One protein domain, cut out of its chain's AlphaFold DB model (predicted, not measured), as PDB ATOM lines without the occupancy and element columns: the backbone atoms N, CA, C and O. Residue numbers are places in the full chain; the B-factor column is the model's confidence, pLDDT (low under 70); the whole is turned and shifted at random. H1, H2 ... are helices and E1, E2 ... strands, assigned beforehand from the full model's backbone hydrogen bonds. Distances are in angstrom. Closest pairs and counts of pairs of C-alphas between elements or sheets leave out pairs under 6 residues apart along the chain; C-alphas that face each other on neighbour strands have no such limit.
ATOM      1  N   ALA A 106      87.276 101.755 161.860       69.32
ATOM      2  CA  ALA A 106      87.237 103.001 161.087       69.32
ATOM      3  C   ALA A 106      88.357 103.126 160.032       69.32
ATOM      4  O   ALA A 106      89.537 103.159 160.400       69.32
ATOM      5  N   PRO A 107      88.022 103.204 158.726       74.06
ATOM      6  CA  PRO A 107      89.046 103.258 157.698       74.06
ATOM      7  C   PRO A 107      89.924 104.499 157.794       74.06
ATOM      8  O   PRO A 107      89.492 105.578 158.190       74.06
ATOM      9  N   LYS A 108      91.172 104.341 157.366       74.04
ATOM     10  CA  LYS A 108      92.187 105.390 157.310       74.04
ATOM     11  C   LYS A 108      92.569 105.626 155.842       74.04
ATOM     12  O   LYS A 108      92.570 104.677 155.054       74.04
ATOM     13  N   PRO A 109      92.845 106.869 155.420       74.12
ATOM     14  CA  PRO A 109      93.117 107.168 154.019       74.12
ATOM     15  C   PRO A 109      94.477 106.615 153.571       74.12
ATOM     16  O   PRO A 109      95.492 106.786 154.244       74.12
ATOM     17  N   CYS A 110      94.513 106.014 152.383       75.14
ATOM     18  CA  CYS A 110      95.736 105.597 151.710       75.14
ATOM     19  C   CYS A 110      96.688 106.786 151.525       75.14
ATOM     20  O   CYS A 110      96.324 107.767 150.873       75.14
ATOM     21  N   ARG A 111      97.943 106.675 151.970       71.29
ATOM     22  CA  ARG A 111      98.960 107.726 151.794       71.29
ATOM     23  C   ARG A 111      99.211 108.079 150.317       71.29
ATOM     24  O   ARG A 111      99.584 109.206 150.018       71.29
ATOM     25  N   TYR A 112      98.997 107.133 149.395       67.36
ATOM     26  CA  TYR A 112      99.300 107.294 147.963       67.36
ATOM     27  C   TYR A 112      98.118 107.726 147.090       67.36
ATOM     28  O   TYR A 112      98.331 108.383 146.072       67.36
ATOM     29  N   CYS A 113      96.892 107.325 147.436       75.31
ATOM     30  CA  CYS A 113      95.702 107.590 146.618       75.31
ATOM     31  C   CYS A 113      94.507 108.129 147.416       75.31
ATOM     32  O   CYS A 113      93.442 108.335 146.837       75.31
ATOM     33  N   SER A 114      94.653 108.371 148.718       76.87
ATOM     34  CA  SER A 114      93.614 108.852 149.645       76.87
ATOM     35  C   SER A 114      92.390 107.944 149.821       76.87
ATOM     36  O   SER A 114      91.534 108.270 150.638       76.87
ATOM     37  N   ARG A 115      92.300 106.805 149.112       77.32
ATOM     38  CA  ARG A 115      91.200 105.842 149.264       77.32
ATOM     39  C   ARG A 115      91.128 105.322 150.711       77.32
ATOM     40  O   ARG A 115      92.180 104.991 151.258       77.32
ATOM     41  N   PRO A 116      89.941 105.243 151.326       77.67
ATOM     42  CA  PRO A 116      89.744 104.695 152.670       77.67
ATOM     43  C   PRO A 116      90.104 103.203 152.739       77.67
ATOM     44  O   PRO A 116      89.713 102.409 151.881       77.67
ATOM     45  N   ILE A 117      90.839 102.795 153.773       74.28
ATOM     46  CA  ILE A 117      91.209 101.395 154.019       74.28
ATOM     47  C   ILE A 117      91.026 101.074 155.506       74.28
ATOM     48  O   ILE A 117      91.598 101.759 156.348       74.28
ATOM     49  N   CYS A 118      90.226 100.064 155.847       75.22
ATOM     50  CA  CYS A 118      90.066  99.599 157.232       75.22
ATOM     51  C   CYS A 118      91.329  98.887 157.723       75.22
ATOM     52  O   CYS A 118      92.030  98.278 156.919       75.22
ATOM     53  N   ASP A 119      91.584  98.865 159.032       71.37
ATOM     54  CA  ASP A 119      92.806  98.261 159.596       71.37
ATOM     55  C   ASP A 119      93.049  96.788 159.198       71.37
ATOM     56  O   ASP A 119      94.196  96.354 159.210       71.37
ATOM     57  N   ALA A 120      92.008  96.045 158.798       67.69
ATOM     58  CA  ALA A 120      92.111  94.673 158.289       67.69
ATOM     59  C   ALA A 120      92.585  94.578 156.821       67.69
ATOM     60  O   ALA A 120      93.208  93.593 156.436       67.69
ATOM     61  N   CYS A 121      92.305  95.593 155.998       68.11
ATOM     62  CA  CYS A 121      92.807  95.704 154.624       68.11
ATOM     63  C   CYS A 121      93.993  96.671 154.504       68.11
ATOM     64  O   CYS A 121      94.597  96.768 153.433       68.11
ATOM     65  N   ILE A 122      94.329  97.398 155.579       67.02
ATOM     66  CA  ILE A 122      95.610  98.082 155.692       67.02
ATOM     67  C   ILE A 122      96.654  96.994 155.693       67.02
ATOM     68  O   ILE A 122      96.718  96.149 156.586       67.02
ATOM     69  N   VAL A 123      97.516  97.065 154.695       57.81
ATOM     70  CA  VAL A 123      98.628  96.153 154.609       57.81
ATOM     71  C   VAL A 123      99.656  96.518 155.680       57.81
ATOM     72  O   VAL A 123     100.557  97.321 155.447       57.81
ATOM     73  N   ARG A 124      99.535  95.896 156.862       54.41
ATOM     74  CA  ARG A 124     100.609  95.850 157.870       54.41
ATOM     75  C   ARG A 124     101.787  94.963 157.409       54.41
ATOM     76  O   ARG A 124     102.805  94.889 158.099       54.41
ATOM     77  N   ASP A 125     101.696  94.333 156.230       47.32
ATOM     78  CA  ASP A 125     102.780  93.551 155.623       47.32
ATOM     79  C   ASP A 125     103.926  94.448 155.159       47.32
ATOM     80  O   ASP A 125     104.008  94.948 154.033       47.32
ATOM     81  N   SER A 126     104.859  94.653 156.075       48.15
ATOM     82  CA  SER A 126     106.242  95.001 155.750       48.15
ATOM     83  C   SER A 126     107.249  94.392 156.732       48.15
ATOM     84  O   SER A 126     108.421  94.758 156.687       48.15
ATOM     85  N   LEU A 127     106.787  93.556 157.674       45.35
ATOM     86  CA  LEU A 127     107.491  93.311 158.942       45.35
ATOM     87  C   LEU A 127     107.444  91.888 159.487       45.35
ATOM     88  O   LEU A 127     108.446  91.437 160.028       45.35
ATOM     89  N   PHE A 128     106.298  91.208 159.410       47.60
ATOM     90  CA  PHE A 128     106.064  90.016 160.236       47.60
ATOM     91  C   PHE A 128     106.061  88.680 159.474       47.60
ATOM     92  O   PHE A 128     106.063  87.634 160.117       47.60
ATOM     93  N   LYS A 129     106.099  88.668 158.129       46.95
ATOM     94  CA  LYS A 129     106.115  87.421 157.328       46.95
ATOM     95  C   LYS A 129     107.036  87.455 156.097       46.95
ATOM     96  O   LYS A 129     106.572  87.440 154.960       46.95
ATOM     97  N   GLY A 130     108.346  87.417 156.356       44.48
ATOM     98  CA  GLY A 130     109.372  86.596 155.671       44.48
ATOM     99  C   GLY A 130     109.620  86.664 154.150       44.48
ATOM    100  O   GLY A 130     110.677  86.212 153.728       44.48
ATOM    101  N   HIS A 131     108.713  87.189 153.327       44.72
ATOM    102  CA  HIS A 131     108.875  87.284 151.867       44.72
ATOM    103  C   HIS A 131     108.239  88.546 151.256       44.72
ATOM    104  O   HIS A 131     108.678  89.015 150.213       44.72
ATOM    105  N   GLU A 132     107.289  89.182 151.950       53.61
ATOM    106  CA  GLU A 132     106.671  90.454 151.542       53.61
ATOM    107  C   GLU A 132     107.352  91.665 152.194       53.61
ATOM    108  O   GLU A 132     106.720  92.661 152.564       53.61
ATOM    109  N   ASN A 133     108.675  91.593 152.342       54.69
ATOM    110  CA  ASN A 133     109.466  92.747 152.738       54.69
ATOM    111  C   ASN A 133     109.383  93.776 151.611       54.69
ATOM    112  O   ASN A 133     110.136  93.724 150.651       54.69
ATOM    113  N   THR A 134     108.481  94.748 151.736       58.59
ATOM    114  CA  THR A 134     108.377  95.857 150.778       58.59
ATOM    115  C   THR A 134     109.501  96.886 150.954       58.59
ATOM    116  O   THR A 134     109.542  97.856 150.208       58.59
ATOM    117  N   PHE A 135     110.425  96.708 151.911       59.71
ATOM    118  CA  PHE A 135     111.549  97.629 152.129       59.71
ATOM    119  C   PHE A 135     112.503  97.750 150.928       59.71
ATOM    120  O   PHE A 135     112.714  98.885 150.506       59.71
ATOM    121  N   PRO A 136     113.025  96.661 150.318       63.49
ATOM    122  CA  PRO A 136     113.861  96.758 149.118       63.49
ATOM    123  C   PRO A 136     113.091  97.433 147.977       63.49
ATOM    124  O   PRO A 136     113.582  98.378 147.368       63.49
ATOM    125  N   ASN A 137     111.810  97.082 147.811       65.98
ATOM    126  CA  ASN A 137     110.913  97.662 146.805       65.98
ATOM    127  C   ASN A 137     110.663  99.178 146.986       65.98
ATOM    128  O   ASN A 137     110.148  99.816 146.064       65.98
ATOM    129  N   ARG A 138     111.034  99.777 148.132       71.92
ATOM    130  CA  ARG A 138     110.989 101.231 148.405       71.92
ATOM    131  C   ARG A 138     112.323 101.945 148.186       71.92
ATOM    132  O   ARG A 138     112.340 103.173 148.257       71.92
ATOM    133  N   VAL A 139     113.425 101.233 147.976       77.85
ATOM    134  CA  VAL A 139     114.724 101.859 147.703       77.85
ATOM    135  C   VAL A 139     114.778 102.250 146.230       77.85
ATOM    136  O   VAL A 139     114.349 101.493 145.361       77.85
ATOM    137  N   ARG A 140     115.270 103.452 145.940       83.12
ATOM    138  CA  ARG A 140     115.662 103.884 144.593       83.12
ATOM    139  C   ARG A 140     117.051 104.503 144.648       83.12
ATOM    140  O   ARG A 140     117.508 104.900 145.720       83.12
ATOM    141  N   TYR A 141     117.701 104.587 143.497       86.99
ATOM    142  CA  TYR A 141     119.115 104.925 143.382       86.99
ATOM    143  C   TYR A 141     119.296 106.145 142.479       86.99
ATOM    144  O   TYR A 141     118.640 106.259 141.440       86.99
ATOM    145  N   LEU A 142     120.173 107.066 142.871       89.28
ATOM    146  CA  LEU A 142     120.546 108.232 142.072       89.28
ATOM    147  C   LEU A 142     122.012 108.120 141.656       89.28
ATOM    148  O   LEU A 142     122.860 107.755 142.465       89.28
ATOM    149  N   CYS A 143     122.333 108.487 140.418       91.42
ATOM    150  CA  CYS A 143     123.726 108.640 140.010       91.42
ATOM    151  C   CYS A 143     124.373 109.807 140.770       91.42
ATOM    152  O   CYS A 143     123.681 110.735 141.209       91.42
ATOM    153  N   LYS A 144     125.707 109.801 140.864       90.35
ATOM    154  CA  LYS A 144     126.514 110.886 141.444       90.35
ATOM    155  C   LYS A 144     126.014 112.286 141.070       90.35
ATOM    156  O   LYS A 144     125.735 113.082 141.961       90.35
ATOM    157  N   GLN A 145     125.798 112.539 139.778       89.68
ATOM    158  CA  GLN A 145     125.309 113.828 139.285       89.68
ATOM    159  C   GLN A 145     123.938 114.201 139.865       89.68
ATOM    160  O   GLN A 145     123.780 115.318 140.339       89.68
ATOM    161  N   CYS A 146     122.949 113.300 139.876       90.83
ATOM    162  CA  CYS A 146     121.614 113.593 140.424       90.83
ATOM    163  C   CYS A 146     121.628 113.787 141.946       90.83
ATOM    164  O   CYS A 146     120.887 114.616 142.466       90.83
ATOM    165  N   TRP A 147     122.494 113.056 142.647       88.52
ATOM    166  CA  TRP A 147     122.685 113.182 144.089       88.52
ATOM    167  C   TRP A 147     123.304 114.536 144.478       88.52
ATOM    168  O   TRP A 147     122.804 115.214 145.371       88.52
ATOM    169  N   GLU A 148     124.357 114.960 143.775       86.56
ATOM    170  CA  GLU A 148     125.070 116.225 144.022       86.56
ATOM    171  C   GLU A 148     124.290 117.448 143.514       86.56
ATOM    172  O   GLU A 148     124.262 118.490 144.164       86.56
ATOM    173  N   SER A 149     123.587 117.319 142.385       85.92
ATOM    174  CA  SER A 149     122.737 118.381 141.825       85.92
ATOM    175  C   SER A 149     121.384 118.543 142.518       85.92
ATOM    176  O   SER A 149     120.596 119.394 142.100       85.92
ATOM    177  N   GLY A 150     121.072 117.732 143.530       84.32
ATOM    178  CA  GLY A 150     119.760 117.755 144.171       84.32
ATOM    179  C   GLY A 150     118.596 117.477 143.218       84.32
ATOM    180  O   GLY A 150     117.484 117.929 143.484       84.32
ATOM    181  N   ASN A 151     118.847 116.781 142.099       86.00
ATOM    182  CA  ASN A 151     117.810 116.470 141.120       86.00
ATOM    183  C   ASN A 151     116.727 115.616 141.782       86.00
ATOM    184  O   ASN A 151     117.019 114.702 142.563       86.00
ATOM    185  N   ASP A 152     115.475 115.915 141.471       83.40
ATOM    186  CA  ASP A 152     114.343 115.227 142.059       83.40
ATOM    187  C   ASP A 152     114.244 113.782 141.593       83.40
ATOM    188  O   ASP A 152     114.806 113.382 140.577       83.40
ATOM    189  N   SER A 153     113.522 112.961 142.352       82.28
ATOM    190  CA  SER A 153     113.254 111.591 141.932       82.28
ATOM    191  C   SER A 153     112.110 111.563 140.912       82.28
ATOM    192  O   SER A 153     111.150 112.322 141.031       82.28
ATOM    193  N   GLN A 154     112.134 110.619 139.967       78.86
ATOM    194  CA  GLN A 154     111.036 110.388 139.005       78.86
ATOM    195  C   GLN A 154     109.675 110.119 139.678       78.86
ATOM    196  O   GLN A 154     108.628 110.202 139.044       78.86
ATOM    197  N   THR A 155     109.675 109.799 140.976       69.78
ATOM    198  CA  THR A 155     108.477 109.568 141.790       69.78
ATOM    199  C   THR A 155     108.270 110.644 142.855       69.78
ATOM    200  O   THR A 155     107.516 110.413 143.810       69.78
ATOM    201  N   ARG A 156     108.898 111.825 142.737       68.65
ATOM    202  CA  ARG A 156     108.473 113.026 143.468       68.65
ATOM    203  C   ARG A 156     107.088 113.386 142.950       68.65
ATOM    204  O   ARG A 156     106.938 114.117 141.983       68.65
ATOM    205  N   ARG A 157     106.060 112.813 143.588       55.98
ATOM    206  CA  ARG A 157     104.679 112.915 143.099       55.98
ATOM    207  C   ARG A 157     104.211 114.355 142.965       55.98
ATOM    208  O   ARG A 157     103.418 114.609 142.071       55.98
ATOM    209  N   TYR A 158     104.727 115.248 143.808       51.28
ATOM    210  CA  TYR A 158     104.470 116.680 143.757       51.28
ATOM    211  C   TYR A 158     105.738 117.449 144.153       51.28
ATOM    212  O   TYR A 158     106.400 117.068 145.134       51.28
ATOM    213  N   PRO A 159     106.062 118.565 143.479       47.22
ATOM    214  CA  PRO A 159     106.686 119.679 144.161       47.22
ATOM    215  C   PRO A 159     105.721 120.076 145.279       47.22
ATOM    216  O   PRO A 159     104.673 120.665 145.043       47.22
ATOM    217  N   LEU A 160     106.025 119.666 146.512       41.21
ATOM    218  CA  LEU A 160     105.653 120.514 147.628       41.21
ATOM    219  C   LEU A 160     106.457 121.788 147.410       41.21
ATOM    220  O   LEU A 160     107.681 121.750 147.575       41.21
ATOM    221  N   LYS A 184     117.786 120.674 146.706       68.49
ATOM    222  CA  LYS A 184     117.603 119.623 147.704       68.49
ATOM    223  C   LYS A 184     118.878 118.804 147.883       68.49
ATOM    224  O   LYS A 184     119.164 117.921 147.080       68.49
ATOM    225  N   GLN A 185     119.637 119.070 148.940       70.14
ATOM    226  CA  GLN A 185     120.860 118.327 149.209       70.14
ATOM    227  C   GLN A 185     120.500 116.895 149.629       70.14
ATOM    228  O   GLN A 185     119.910 116.658 150.680       70.14
ATOM    229  N   TRP A 186     120.803 115.925 148.760       75.55
ATOM    230  CA  TRP A 186     120.666 114.499 149.077       75.55
ATOM    231  C   TRP A 186     121.818 113.996 149.945       75.55
ATOM    232  O   TRP A 186     121.649 113.052 150.717       75.55
ATOM    233  N   TYR A 187     122.991 114.614 149.799       68.95
ATOM    234  CA  TYR A 187     124.105 114.419 150.709       68.95
ATOM    235  C   TYR A 187     123.928 115.327 151.923       68.95
ATOM    236  O   TYR A 187     123.640 116.508 151.782       68.95
ATOM    237  N   ASP A 188     124.132 114.761 153.102       65.74
ATOM    238  CA  ASP A 188     124.250 115.496 154.351       65.74
ATOM    239  C   ASP A 188     125.756 115.595 154.672       65.74
ATOM    240  O   ASP A 188     126.361 114.587 155.051       65.74
ATOM    241  N   PRO A 189     126.404 116.759 154.455       63.49
ATOM    242  CA  PRO A 189     127.813 116.952 154.808       63.49
ATOM    243  C   PRO A 189     128.060 117.001 156.319       63.49
ATOM    244  O   PRO A 189     129.194 116.825 156.752       63.49
ATOM    245  N   SER A 190     127.020 117.258 157.115       62.38
ATOM    246  CA  SER A 190     127.121 117.506 158.557       62.38
ATOM    247  C   SER A 190     126.989 116.249 159.427       62.38
ATOM    248  O   SER A 190     127.223 116.311 160.630       62.38
ATOM    249  N   GLY A 191     126.585 115.111 158.852       59.22
ATOM    250  CA  GLY A 191     126.179 113.927 159.617       59.22
ATOM    251  C   GLY A 191     124.821 114.086 160.325       59.22
ATOM    252  O   GLY A 191     124.433 113.225 161.122       59.22
ATOM    253  N   SER A 192     124.093 115.173 160.046       60.16
ATOM    254  CA  SER A 192     122.767 115.473 160.573       60.16
ATOM    255  C   SER A 192     121.740 114.449 160.101       60.16
ATOM    256  O   SER A 192     121.227 114.468 158.980       60.16
ATOM    257  N   THR A 193     121.312 113.584 161.021       58.59
ATOM    258  CA  THR A 193     120.315 112.564 160.686       58.59
ATOM    259  C   THR A 193     118.900 113.097 160.429       58.59
ATOM    260  O   THR A 193     117.992 112.289 160.228       58.59
ATOM    261  N   ARG A 194     118.682 114.424 160.417       62.16
ATOM    262  CA  ARG A 194     117.405 115.041 160.012       62.16
ATOM    263  C   ARG A 194     117.056 114.726 158.553       62.16
ATOM    264  O   ARG A 194     115.870 114.563 158.252       62.16
ATOM    265  N   ASP A 195     118.046 114.569 157.675       66.54
ATOM    266  CA  ASP A 195     117.823 114.387 156.232       66.54
ATOM    267  C   ASP A 195     117.724 112.927 155.782       66.54
ATOM    268  O   ASP A 195     117.293 112.645 154.657       66.54
ATOM    269  N   TYR A 196     117.993 111.977 156.681       73.97
ATOM    270  CA  TYR A 196     117.694 110.574 156.420       73.97
ATOM    271  C   TYR A 196     116.196 110.267 156.528       73.97
ATOM    272  O   TYR A 196     115.411 110.878 157.255       73.97
ATOM    273  N   CYS A 197     115.798 109.253 155.775       74.29
ATOM    274  CA  CYS A 197     114.494 108.640 155.824       74.29
ATOM    275  C   CYS A 197     114.280 107.971 157.188       74.29
ATOM    276  O   CYS A 197     114.792 106.887 157.458       74.29
ATOM    277  N   THR A 198     113.444 108.596 158.012       67.67
ATOM    278  CA  THR A 198     112.881 108.005 159.231       67.67
ATOM    279  C   THR A 198     111.599 107.212 158.966       67.67
ATOM    280  O   THR A 198     110.950 106.805 159.925       67.67
ATOM    281  N   CYS A 199     111.217 106.973 157.698       66.52
ATOM    282  CA  CYS A 199     110.058 106.142 157.353       66.52
ATOM    283  C   CYS A 199     110.357 104.668 157.637       66.52
ATOM    284  O   CYS A 199     110.718 103.880 156.760       66.52
ATOM    285  N   THR A 200     110.201 104.317 158.903       54.67
ATOM    286  CA  THR A 200     110.306 102.968 159.409       54.67
ATOM    287  C   THR A 200     109.175 102.103 158.866       54.67
ATOM    288  O   THR A 200     108.047 102.539 158.630       54.67
ATOM    289  N   LEU A 201     109.475 100.818 158.706       53.84
ATOM    290  CA  LEU A 201     108.521  99.818 158.233       53.84
ATOM    291  C   LEU A 201     107.270  99.689 159.128       53.84
ATOM    292  O   LEU A 201     106.272  99.155 158.657       53.84
ATOM    293  N   LYS A 202     107.328 100.157 160.389       51.94
ATOM    294  CA  LYS A 202     106.304  99.954 161.437       51.94
ATOM    295  C   LYS A 202     105.125 100.927 161.406       51.94
ATOM    296  O   LYS A 202     104.034 100.505 161.767       51.94
ATOM    297  N   THR A 203     105.306 102.181 160.993       52.91
ATOM    298  CA  THR A 203     104.286 103.228 161.233       52.91
ATOM    299  C   THR A 203     103.902 104.054 160.006       52.91
ATOM    300  O   THR A 203     102.809 104.611 159.957       52.91
ATOM    301  N   ASP A 204     104.762 104.141 158.991       51.49
ATOM    302  CA  ASP A 204     104.809 105.369 158.181       51.49
ATOM    303  C   ASP A 204     104.074 105.307 156.830       51.49
ATOM    304  O   ASP A 204     104.296 106.144 155.951       51.49
ATOM    305  N   GLY A 205     103.166 104.349 156.632       57.02
ATOM    306  CA  GLY A 205     102.427 104.247 155.373       57.02
ATOM    307  C   GLY A 205     101.243 103.296 155.401       57.02
ATOM    308  O   GLY A 205     101.378 102.114 155.105       57.02
ATOM    309  N   ILE A 206     100.058 103.849 155.643       65.69
ATOM    310  CA  ILE A 206      98.792 103.179 155.353       65.69
ATOM    311  C   ILE A 206      98.622 103.150 153.830       65.69
ATOM    312  O   ILE A 206      98.414 104.192 153.206       65.69
ATOM    313  N   LEU A 207      98.765 101.972 153.220       69.66
ATOM    314  CA  LEU A 207      98.635 101.759 151.775       69.66
ATOM    315  C   LEU A 207      97.488 100.794 151.473       69.66
ATOM    316  O   LEU A 207      97.309  99.803 152.179       69.66
ATOM    317  N   CYS A 208      96.741 101.061 150.398       75.97
ATOM    318  CA  CYS A 208      95.807 100.077 149.859       75.97
ATOM    319  C   CYS A 208      96.592  99.007 149.094       75.97
ATOM    320  O   CYS A 208      97.669  99.296 148.560       75.97
ATOM    321  N   LEU A 209      96.018  97.805 149.003       75.70
ATOM    322  CA  LEU A 209      96.570  96.688 148.231       75.70
ATOM    323  C   LEU A 209      96.989  97.134 146.823       75.70
ATOM    324  O   LEU A 209      98.153  97.010 146.478       75.70
ATOM    325  N   GLU A 210      96.126  97.835 146.083       79.14
ATOM    326  CA  GLU A 210      96.439  98.329 144.731       79.14
ATOM    327  C   GLU A 210      97.682  99.241 144.669       79.14
ATOM    328  O   GLU A 210      98.423  99.215 143.688       79.14
ATOM    329  N   CYS A 211      97.919 100.066 145.699       76.90
ATOM    330  CA  CYS A 211      99.098 100.933 145.769       76.90
ATOM    331  C   CYS A 211     100.358 100.152 146.159       76.90
ATOM    332  O   CYS A 211     101.430 100.461 145.637       76.90
ATOM    333  N   LYS A 212     100.240  99.132 147.020       75.89
ATOM    334  CA  LYS A 212     101.314  98.156 147.270       75.89
ATOM    335  C   LYS A 212     101.636  97.377 145.994       75.89
ATOM    336  O   LYS A 212     102.800  97.289 145.631       75.89
ATOM    337  N   ASP A 213     100.632  96.903 145.269       77.16
ATOM    338  CA  ASP A 213     100.786  96.123 144.038       77.16
ATOM    339  C   ASP A 213     101.314  96.968 142.879       77.16
ATOM    340  O   ASP A 213     102.044  96.471 142.025       77.16
ATOM    341  N   ALA A 214     100.985  98.262 142.832       76.74
ATOM    342  CA  ALA A 214     101.631  99.209 141.930       76.74
ATOM    343  C   ALA A 214     103.111  99.413 142.296       76.74
ATOM    344  O   ALA A 214     103.956  99.328 141.413       76.74
ATOM    345  N   GLN A 215     103.451  99.610 143.579       71.54
ATOM    346  CA  GLN A 215     104.851  99.729 144.026       71.54
ATOM    347  C   GLN A 215     105.656  98.450 143.761       71.54
ATOM    348  O   GLN A 215     106.775  98.530 143.259       71.54
ATOM    349  N   ASN A 216     105.076  97.281 144.046       70.53
ATOM    350  CA  ASN A 216     105.674  95.977 143.786       70.53
ATOM    351  C   ASN A 216     105.854  95.745 142.286       70.53
ATOM    352  O   ASN A 216     106.949  95.381 141.881       70.53
ATOM    353  N   ARG A 217     104.850  96.029 141.442       72.06
ATOM    354  CA  ARG A 217     105.016  95.954 139.982       72.06
ATOM    355  C   ARG A 217     106.077  96.922 139.478       72.06
ATOM    356  O   ARG A 217     106.909  96.501 138.697       72.06
ATOM    357  N   SER A 218     106.126  98.168 139.953       68.50
ATOM    358  CA  SER A 218     107.192  99.100 139.565       68.50
ATOM    359  C   SER A 218     108.585  98.637 140.004       68.50
ATOM    360  O   SER A 218     109.532  98.886 139.272       68.50
ATOM    361  N   ALA A 219     108.719  97.983 141.164       65.64
ATOM    362  CA  ALA A 219     109.987  97.410 141.625       65.64
ATOM    363  C   ALA A 219     110.376  96.146 140.835       65.64
ATOM    364  O   ALA A 219     111.522  96.002 140.428       65.64
ATOM    365  N   VAL A 220     109.414  95.263 140.551       66.49
ATOM    366  CA  VAL A 220     109.636  94.071 139.723       66.49
ATOM    367  C   VAL A 220     109.965  94.479 138.291       66.49
ATOM    368  O   VAL A 220     110.956  94.007 137.769       66.49
ATOM    369  N   SER A 221     109.244  95.415 137.671       61.14
ATOM    370  CA  SER A 221     109.547  95.900 136.315       61.14
ATOM    371  C   SER A 221     110.903  96.607 136.194       61.14
ATOM    372  O   SER A 221     111.449  96.635 135.096       61.14
ATOM    373  N   SER A 222     111.473  97.139 137.284       59.19
ATOM    374  CA  SER A 222     112.864  97.621 137.304       59.19
ATOM    375  C   SER A 222     113.918  96.515 137.469       59.19
ATOM    376  O   SER A 222     115.097  96.813 137.337       59.19
ATOM    377  N   CYS A 223     113.512  95.264 137.718       51.88
ATOM    378  CA  CYS A 223     114.397  94.101 137.879       51.88
ATOM    379  C   CYS A 223     114.078  92.936 136.907       51.88
ATOM    380  O   CYS A 223     114.869  92.005 136.797       51.88
ATOM    381  N   SER A 224     112.915  92.931 136.237       44.54
ATOM    382  CA  SER A 224     112.372  91.761 135.520       44.54
ATOM    383  C   SER A 224     112.488  91.823 133.999       44.54
ATOM    384  O   SER A 224     112.120  90.862 133.325       44.54
ATOM    385  N   THR A 225     112.968  92.926 133.426       45.16
ATOM    386  CA  THR A 225     113.583  92.863 132.097       45.16
ATOM    387  C   THR A 225     114.893  92.108 132.253       45.16
ATOM    388  O   THR A 225     115.781  92.562 132.964       45.16
ATOM    389  N   SER A 226     115.005  90.952 131.598       43.92
ATOM    390  CA  SER A 226     116.106  89.981 131.714       43.92
ATOM    391  C   SER A 226     117.446  90.443 131.114       43.92
ATOM    392  O   SER A 226     118.289  89.628 130.750       43.92
ATOM    393  N   THR A 227     117.643  91.753 131.005       46.43
ATOM    394  CA  THR A 227     118.916  92.418 130.742       46.43
ATOM    395  C   THR A 227     119.324  93.164 132.014       46.43
ATOM    396  O   THR A 227     118.525  93.952 132.522       46.43
ATOM    397  N   PRO A 228     120.563  93.003 132.519       50.20
ATOM    398  CA  PRO A 228     121.016  93.602 133.785       50.20
ATOM    399  C   PRO A 228     121.151  95.140 133.753       50.20
ATOM    400  O   PRO A 228     121.808  95.724 134.604       50.20
ATOM    401  N   SER A 229     120.552  95.818 132.770       48.67
ATOM    402  CA  SER A 229     120.592  97.269 132.583       48.67
ATOM    403  C   SER A 229     119.448  98.021 133.275       48.67
ATOM    404  O   SER A 229     119.591  99.213 133.545       48.67
ATOM    405  N   SER A 230     118.327  97.368 133.598       51.97
ATOM    406  CA  SER A 230     117.161  98.017 134.229       51.97
ATOM    407  C   SER A 230     117.437  98.468 135.668       51.97
ATOM    408  O   SER A 230     117.115  99.602 136.028       51.97
ATOM    409  N   GLU A 231     118.148  97.647 136.439       58.63
ATOM    410  CA  GLU A 231     118.616  97.972 137.794       58.63
ATOM    411  C   GLU A 231     119.713  99.058 137.794       58.63
ATOM    412  O   GLU A 231     119.939  99.734 138.797       58.63
ATOM    413  N   THR A 232     120.344  99.304 136.637       67.29
ATOM    414  CA  THR A 232     121.392 100.323 136.483       67.29
ATOM    415  C   THR A 232     120.876 101.712 136.125       67.29
ATOM    416  O   THR A 232     121.702 102.586 135.925       67.29
ATOM    417  N   ARG A 233     119.573 102.009 136.014       84.47
ATOM    418  CA  ARG A 233     119.158 103.370 135.604       84.47
ATOM    419  C   ARG A 233     118.948 104.326 136.780       84.47
ATOM    420  O   ARG A 233     118.194 104.045 137.708       84.47
ATOM    421  N   CYS A 234     119.545 105.516 136.689       89.32
ATOM    422  CA  CYS A 234     119.329 106.596 137.643       89.32
ATOM    423  C   CYS A 234     117.847 106.986 137.746       89.32
ATOM    424  O   CYS A 234     117.195 107.309 136.753       89.32
ATOM    425  N   HIS A 235     117.341 107.042 138.977       88.26
ATOM    426  CA  HIS A 235     115.966 107.415 139.293       88.26
ATOM    427  C   HIS A 235     115.754 108.944 139.408       88.26
ATOM    428  O   HIS A 235     114.745 109.404 139.947       88.26
ATOM    429  N   GLY A 236     116.705 109.748 138.925       87.78
ATOM    430  CA  GLY A 236     116.578 111.202 138.824       87.78
ATOM    431  C   GLY A 236     115.590 111.606 137.727       87.78
ATOM    432  O   GLY A 236     115.498 110.939 136.691       87.78
ATOM    433  N   GLN A 237     114.842 112.687 137.940       85.33
ATOM    434  CA  GLN A 237     113.895 113.238 136.977       85.33
ATOM    435  C   GLN A 237     114.633 113.580 135.679       85.33
ATOM    436  O   GLN A 237     115.721 114.158 135.703       85.33
ATOM    437  N   SER A 238     114.082 113.120 134.554       86.01
ATOM    438  CA  SER A 238     114.689 113.206 133.214       86.01
ATOM    439  C   SER A 238     116.096 112.595 133.073       86.01
ATOM    440  O   SER A 238     116.740 112.784 132.046       86.01
ATOM    441  N   CYS A 239     116.587 111.824 134.053       88.71
ATOM    442  CA  CYS A 239     117.916 111.225 133.984       88.71
ATOM    443  C   CYS A 239     117.922 109.913 133.176       88.71
ATOM    444  O   CYS A 239     117.074 109.022 133.333       88.71
ATOM    445  N   THR A 240     118.909 109.789 132.293       88.41
ATOM    446  CA  THR A 240     119.198 108.596 131.482       88.41
ATOM    447  C   THR A 240     120.442 107.846 131.958       88.41
ATOM    448  O   THR A 240     120.646 106.716 131.525       88.41
ATOM    449  N   ASN A 241     121.243 108.439 132.851       89.16
ATOM    450  CA  ASN A 241     122.537 107.903 133.267       89.16
ATOM    451  C   ASN A 241     122.424 106.497 133.859       89.16
ATOM    452  O   ASN A 241     121.526 106.210 134.662       89.16
ATOM    453  N   THR A 242     123.416 105.673 133.536       87.87
ATOM    454  CA  THR A 242     123.671 104.417 134.227       87.87
ATOM    455  C   THR A 242     124.292 104.659 135.609       87.87
ATOM    456  O   THR A 242     124.957 105.665 135.864       87.87
ATOM    457  N   LEU A 243     124.015 103.736 136.520       87.78
ATOM    458  CA  LEU A 243     124.459 103.671 137.901       87.78
ATOM    459  C   LEU A 243     125.664 102.742 137.964       87.78
ATOM    460  O   LEU A 243     125.626 101.611 137.482       87.78
ATOM    461  N   THR A 244     126.718 103.214 138.607       85.53
ATOM    462  CA  THR A 244     127.826 102.372 139.050       85.53
ATOM    463  C   THR A 244     127.405 101.549 140.271       85.53
ATOM    464  O   THR A 244     126.477 101.927 140.991       85.53
ATOM    465  N   ALA A 245     128.126 100.464 140.574       82.44
ATOM    466  CA  ALA A 245     127.929  99.724 141.826       82.44
ATOM    467  C   ALA A 245     128.030 100.649 143.061       82.44
ATOM    468  O   ALA A 245     127.249 100.536 144.004       82.44
ATOM    469  N   GLU A 246     128.914 101.655 143.013       80.88
ATOM    470  CA  GLU A 246     129.010 102.673 144.060       80.88
ATOM    471  C   GLU A 246     127.756 103.545 144.207       80.88
ATOM    472  O   GLU A 246     127.445 103.971 145.320       80.88
ATOM    473  N   ASP A 247     127.053 103.869 143.115       83.21
ATOM    474  CA  ASP A 247     125.802 104.631 143.185       83.21
ATOM    475  C   ASP A 247     124.715 103.821 143.901       83.21
ATOM    476  O   ASP A 247     124.014 104.358 144.764       83.21
ATOM    477  N   ILE A 248     124.628 102.522 143.597       79.89
ATOM    478  CA  ILE A 248     123.663 101.597 144.202       79.89
ATOM    479  C   ILE A 248     123.869 101.529 145.726       79.89
ATOM    480  O   ILE A 248     122.910 101.672 146.484       79.89
ATOM    481  N   ASP A 249     125.110 101.426 146.206       75.90
ATOM    482  CA  ASP A 249     125.386 101.373 147.649       75.90
ATOM    483  C   ASP A 249     125.279 102.732 148.359       75.90
ATOM    484  O   ASP A 249     124.785 102.823 149.493       75.90
ATOM    485  N   ARG A 250     125.765 103.809 147.724       78.74
ATOM    486  CA  ARG A 250     126.000 105.098 148.400       78.74
ATOM    487  C   ARG A 250     124.857 106.100 148.266       78.74
ATOM    488  O   ARG A 250     124.770 106.981 149.122       78.74
ATOM    489  N   ARG A 251     124.029 106.016 147.217       84.31
ATOM    490  CA  ARG A 251     123.134 107.106 146.765       84.31
ATOM    491  C   ARG A 251     121.672 106.671 146.724       84.31
ATOM    492  O   ARG A 251     120.976 106.741 145.709       84.31
ATOM    493  N   ARG A 252     121.216 106.190 147.877       85.18
ATOM    494  CA  ARG A 252     119.918 105.538 148.069       85.18
ATOM    495  C   ARG A 252     118.886 106.509 148.612       85.18
ATOM    496  O   ARG A 252     119.159 107.221 149.575       85.18
ATOM    497  N   ILE A 253     117.685 106.489 148.048       84.26
ATOM    498  CA  ILE A 253     116.551 107.311 148.475       84.26
ATOM    499  C   ILE A 253     115.336 106.437 148.791       84.26
ATOM    500  O   ILE A 253     115.129 105.384 148.186       84.26
ATOM    501  N   CYS A 254     114.507 106.885 149.731       79.23
ATOM    502  CA  CYS A 254     113.224 106.254 150.015       79.23
ATOM    503  C   CYS A 254     112.127 106.783 149.083       79.23
ATOM    504  O   CYS A 254     111.813 107.974 149.108       79.23
ATOM    505  N   LEU A 255     111.468 105.880 148.356       76.14
ATOM    506  CA  LEU A 255     110.336 106.131 147.452       76.14
ATOM    507  C   LEU A 255     109.168 106.910 148.097       76.14
ATOM    508  O   LEU A 255     108.396 107.562 147.396       76.14
ATOM    509  N   TRP A 256     109.000 106.808 149.421       73.32
ATOM    510  CA  TRP A 256     107.837 107.339 150.145       73.32
ATOM    511  C   TRP A 256     107.974 108.801 150.567       73.32
ATOM    512  O   TRP A 256     107.024 109.570 150.450       73.32
ATOM    513  N   CYS A 257     109.136 109.177 151.101       74.06
ATOM    514  CA  CYS A 257     109.397 110.530 151.597       74.06
ATOM    515  C   CYS A 257     110.437 111.281 150.765       74.06
ATOM    516  O   CYS A 257     110.689 112.449 151.042       74.06
ATOM    517  N   ASN A 258     111.052 110.625 149.773       79.20
ATOM    518  CA  ASN A 258     112.155 111.170 148.992       79.20
ATOM    519  C   ASN A 258     113.234 111.770 149.913       79.20
ATOM    520  O   ASN A 258     113.634 112.913 149.732       79.20
ATOM    521  N   LYS A 259     113.663 111.014 150.931       80.55
ATOM    522  CA  LYS A 259     114.828 111.324 151.778       80.55
ATOM    523  C   LYS A 259     115.927 110.289 151.548       80.55
ATOM    524  O   LYS A 259     115.613 109.165 151.140       80.55
ATOM    525  N   ALA A 260     117.175 110.660 151.821       81.66
ATOM    526  CA  ALA A 260     118.317 109.757 151.748       81.66
ATOM    527  C   ALA A 260     118.125 108.548 152.679       81.66
ATOM    528  O   ALA A 260     117.514 108.655 153.739       81.66
ATOM    529  N   LEU A 261     118.648 107.382 152.319       78.68
ATOM    530  CA  LEU A 261     118.737 106.224 153.209       78.68
ATOM    531  C   LEU A 261     120.184 106.084 153.697       78.68
ATOM    532  O   LEU A 261     121.093 106.208 152.873       78.68
ATOM    533  N   PRO A 262     120.428 105.794 154.992       71.84
ATOM    534  CA  PRO A 262     121.780 105.583 155.498       71.84
ATOM    535  C   PRO A 262     122.537 104.542 154.666       71.84
ATOM    536  O   PRO A 262     121.964 103.523 154.253       71.84
ATOM    537  N   ARG A 263     123.831 104.781 154.421       70.93
ATOM    538  CA  ARG A 263     124.694 103.832 153.700       70.93
ATOM    539  C   ARG A 263     124.730 102.491 154.435       70.93
ATOM    540  O   ARG A 263     124.946 102.457 155.645       70.93
ATOM    541  N   GLN A 264     124.567 101.393 153.701       64.45
ATOM    542  CA  GLN A 264     124.986 100.075 154.181       64.45
ATOM    543  C   GLN A 264     126.488 100.001 153.938       64.45
ATOM    544  O   GLN A 264     126.940  99.580 152.882       64.45
TER     545      GLN A 264
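This is residues 106 to 160 and 184 to 264 of the 752 residues of the protein "Clr5 domain-containing protein" of Cladophialophora carrionii (UniProt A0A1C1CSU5). With little regular structure, this is mostly long loops: the tiny antiparallel pair E1 and E2 lies near the middle, short helices H1 and H3 lie towards one end, the first residues from Ala 106 make the other, and H2 is apart. The printed part has 136 residues, 30 in named elements, E1 H1 H2 H3 E2, mostly helix. It is compact, radius of gyration of the C-alphas 15.5 A, spanning 45 by 39 by 29 A.

E1, residues 139 to 141, and E2, residues 252 to 254, are antiparallel neighbours at 138 degrees, N 140 and O 253 3.0 A apart. H1, residues 144 to 148, is close but not clearly touching H3, residues 245 to 250; their closest C-alphas, Lys 144 and Asp 247, are 6.5 A apart. H2, residues 209 to 221, is apart from these four. In H1, H2 and H3 every O i to N i+4 pair is within hydrogen-bond range.

E1 begins at C-alpha 139 (114.724, 101.859, 147.703); H2 is 17.6 A long; E2 ends at C-alpha 254 (113.224, 106.254, 150.015).

Residues 161 to 183 are cut out, a 12.0 A gap between C-alphas 160 and 184. The H2 to H3 link is long. Mean pLDDT of the printed part is 70.0, with 62 residues under 70.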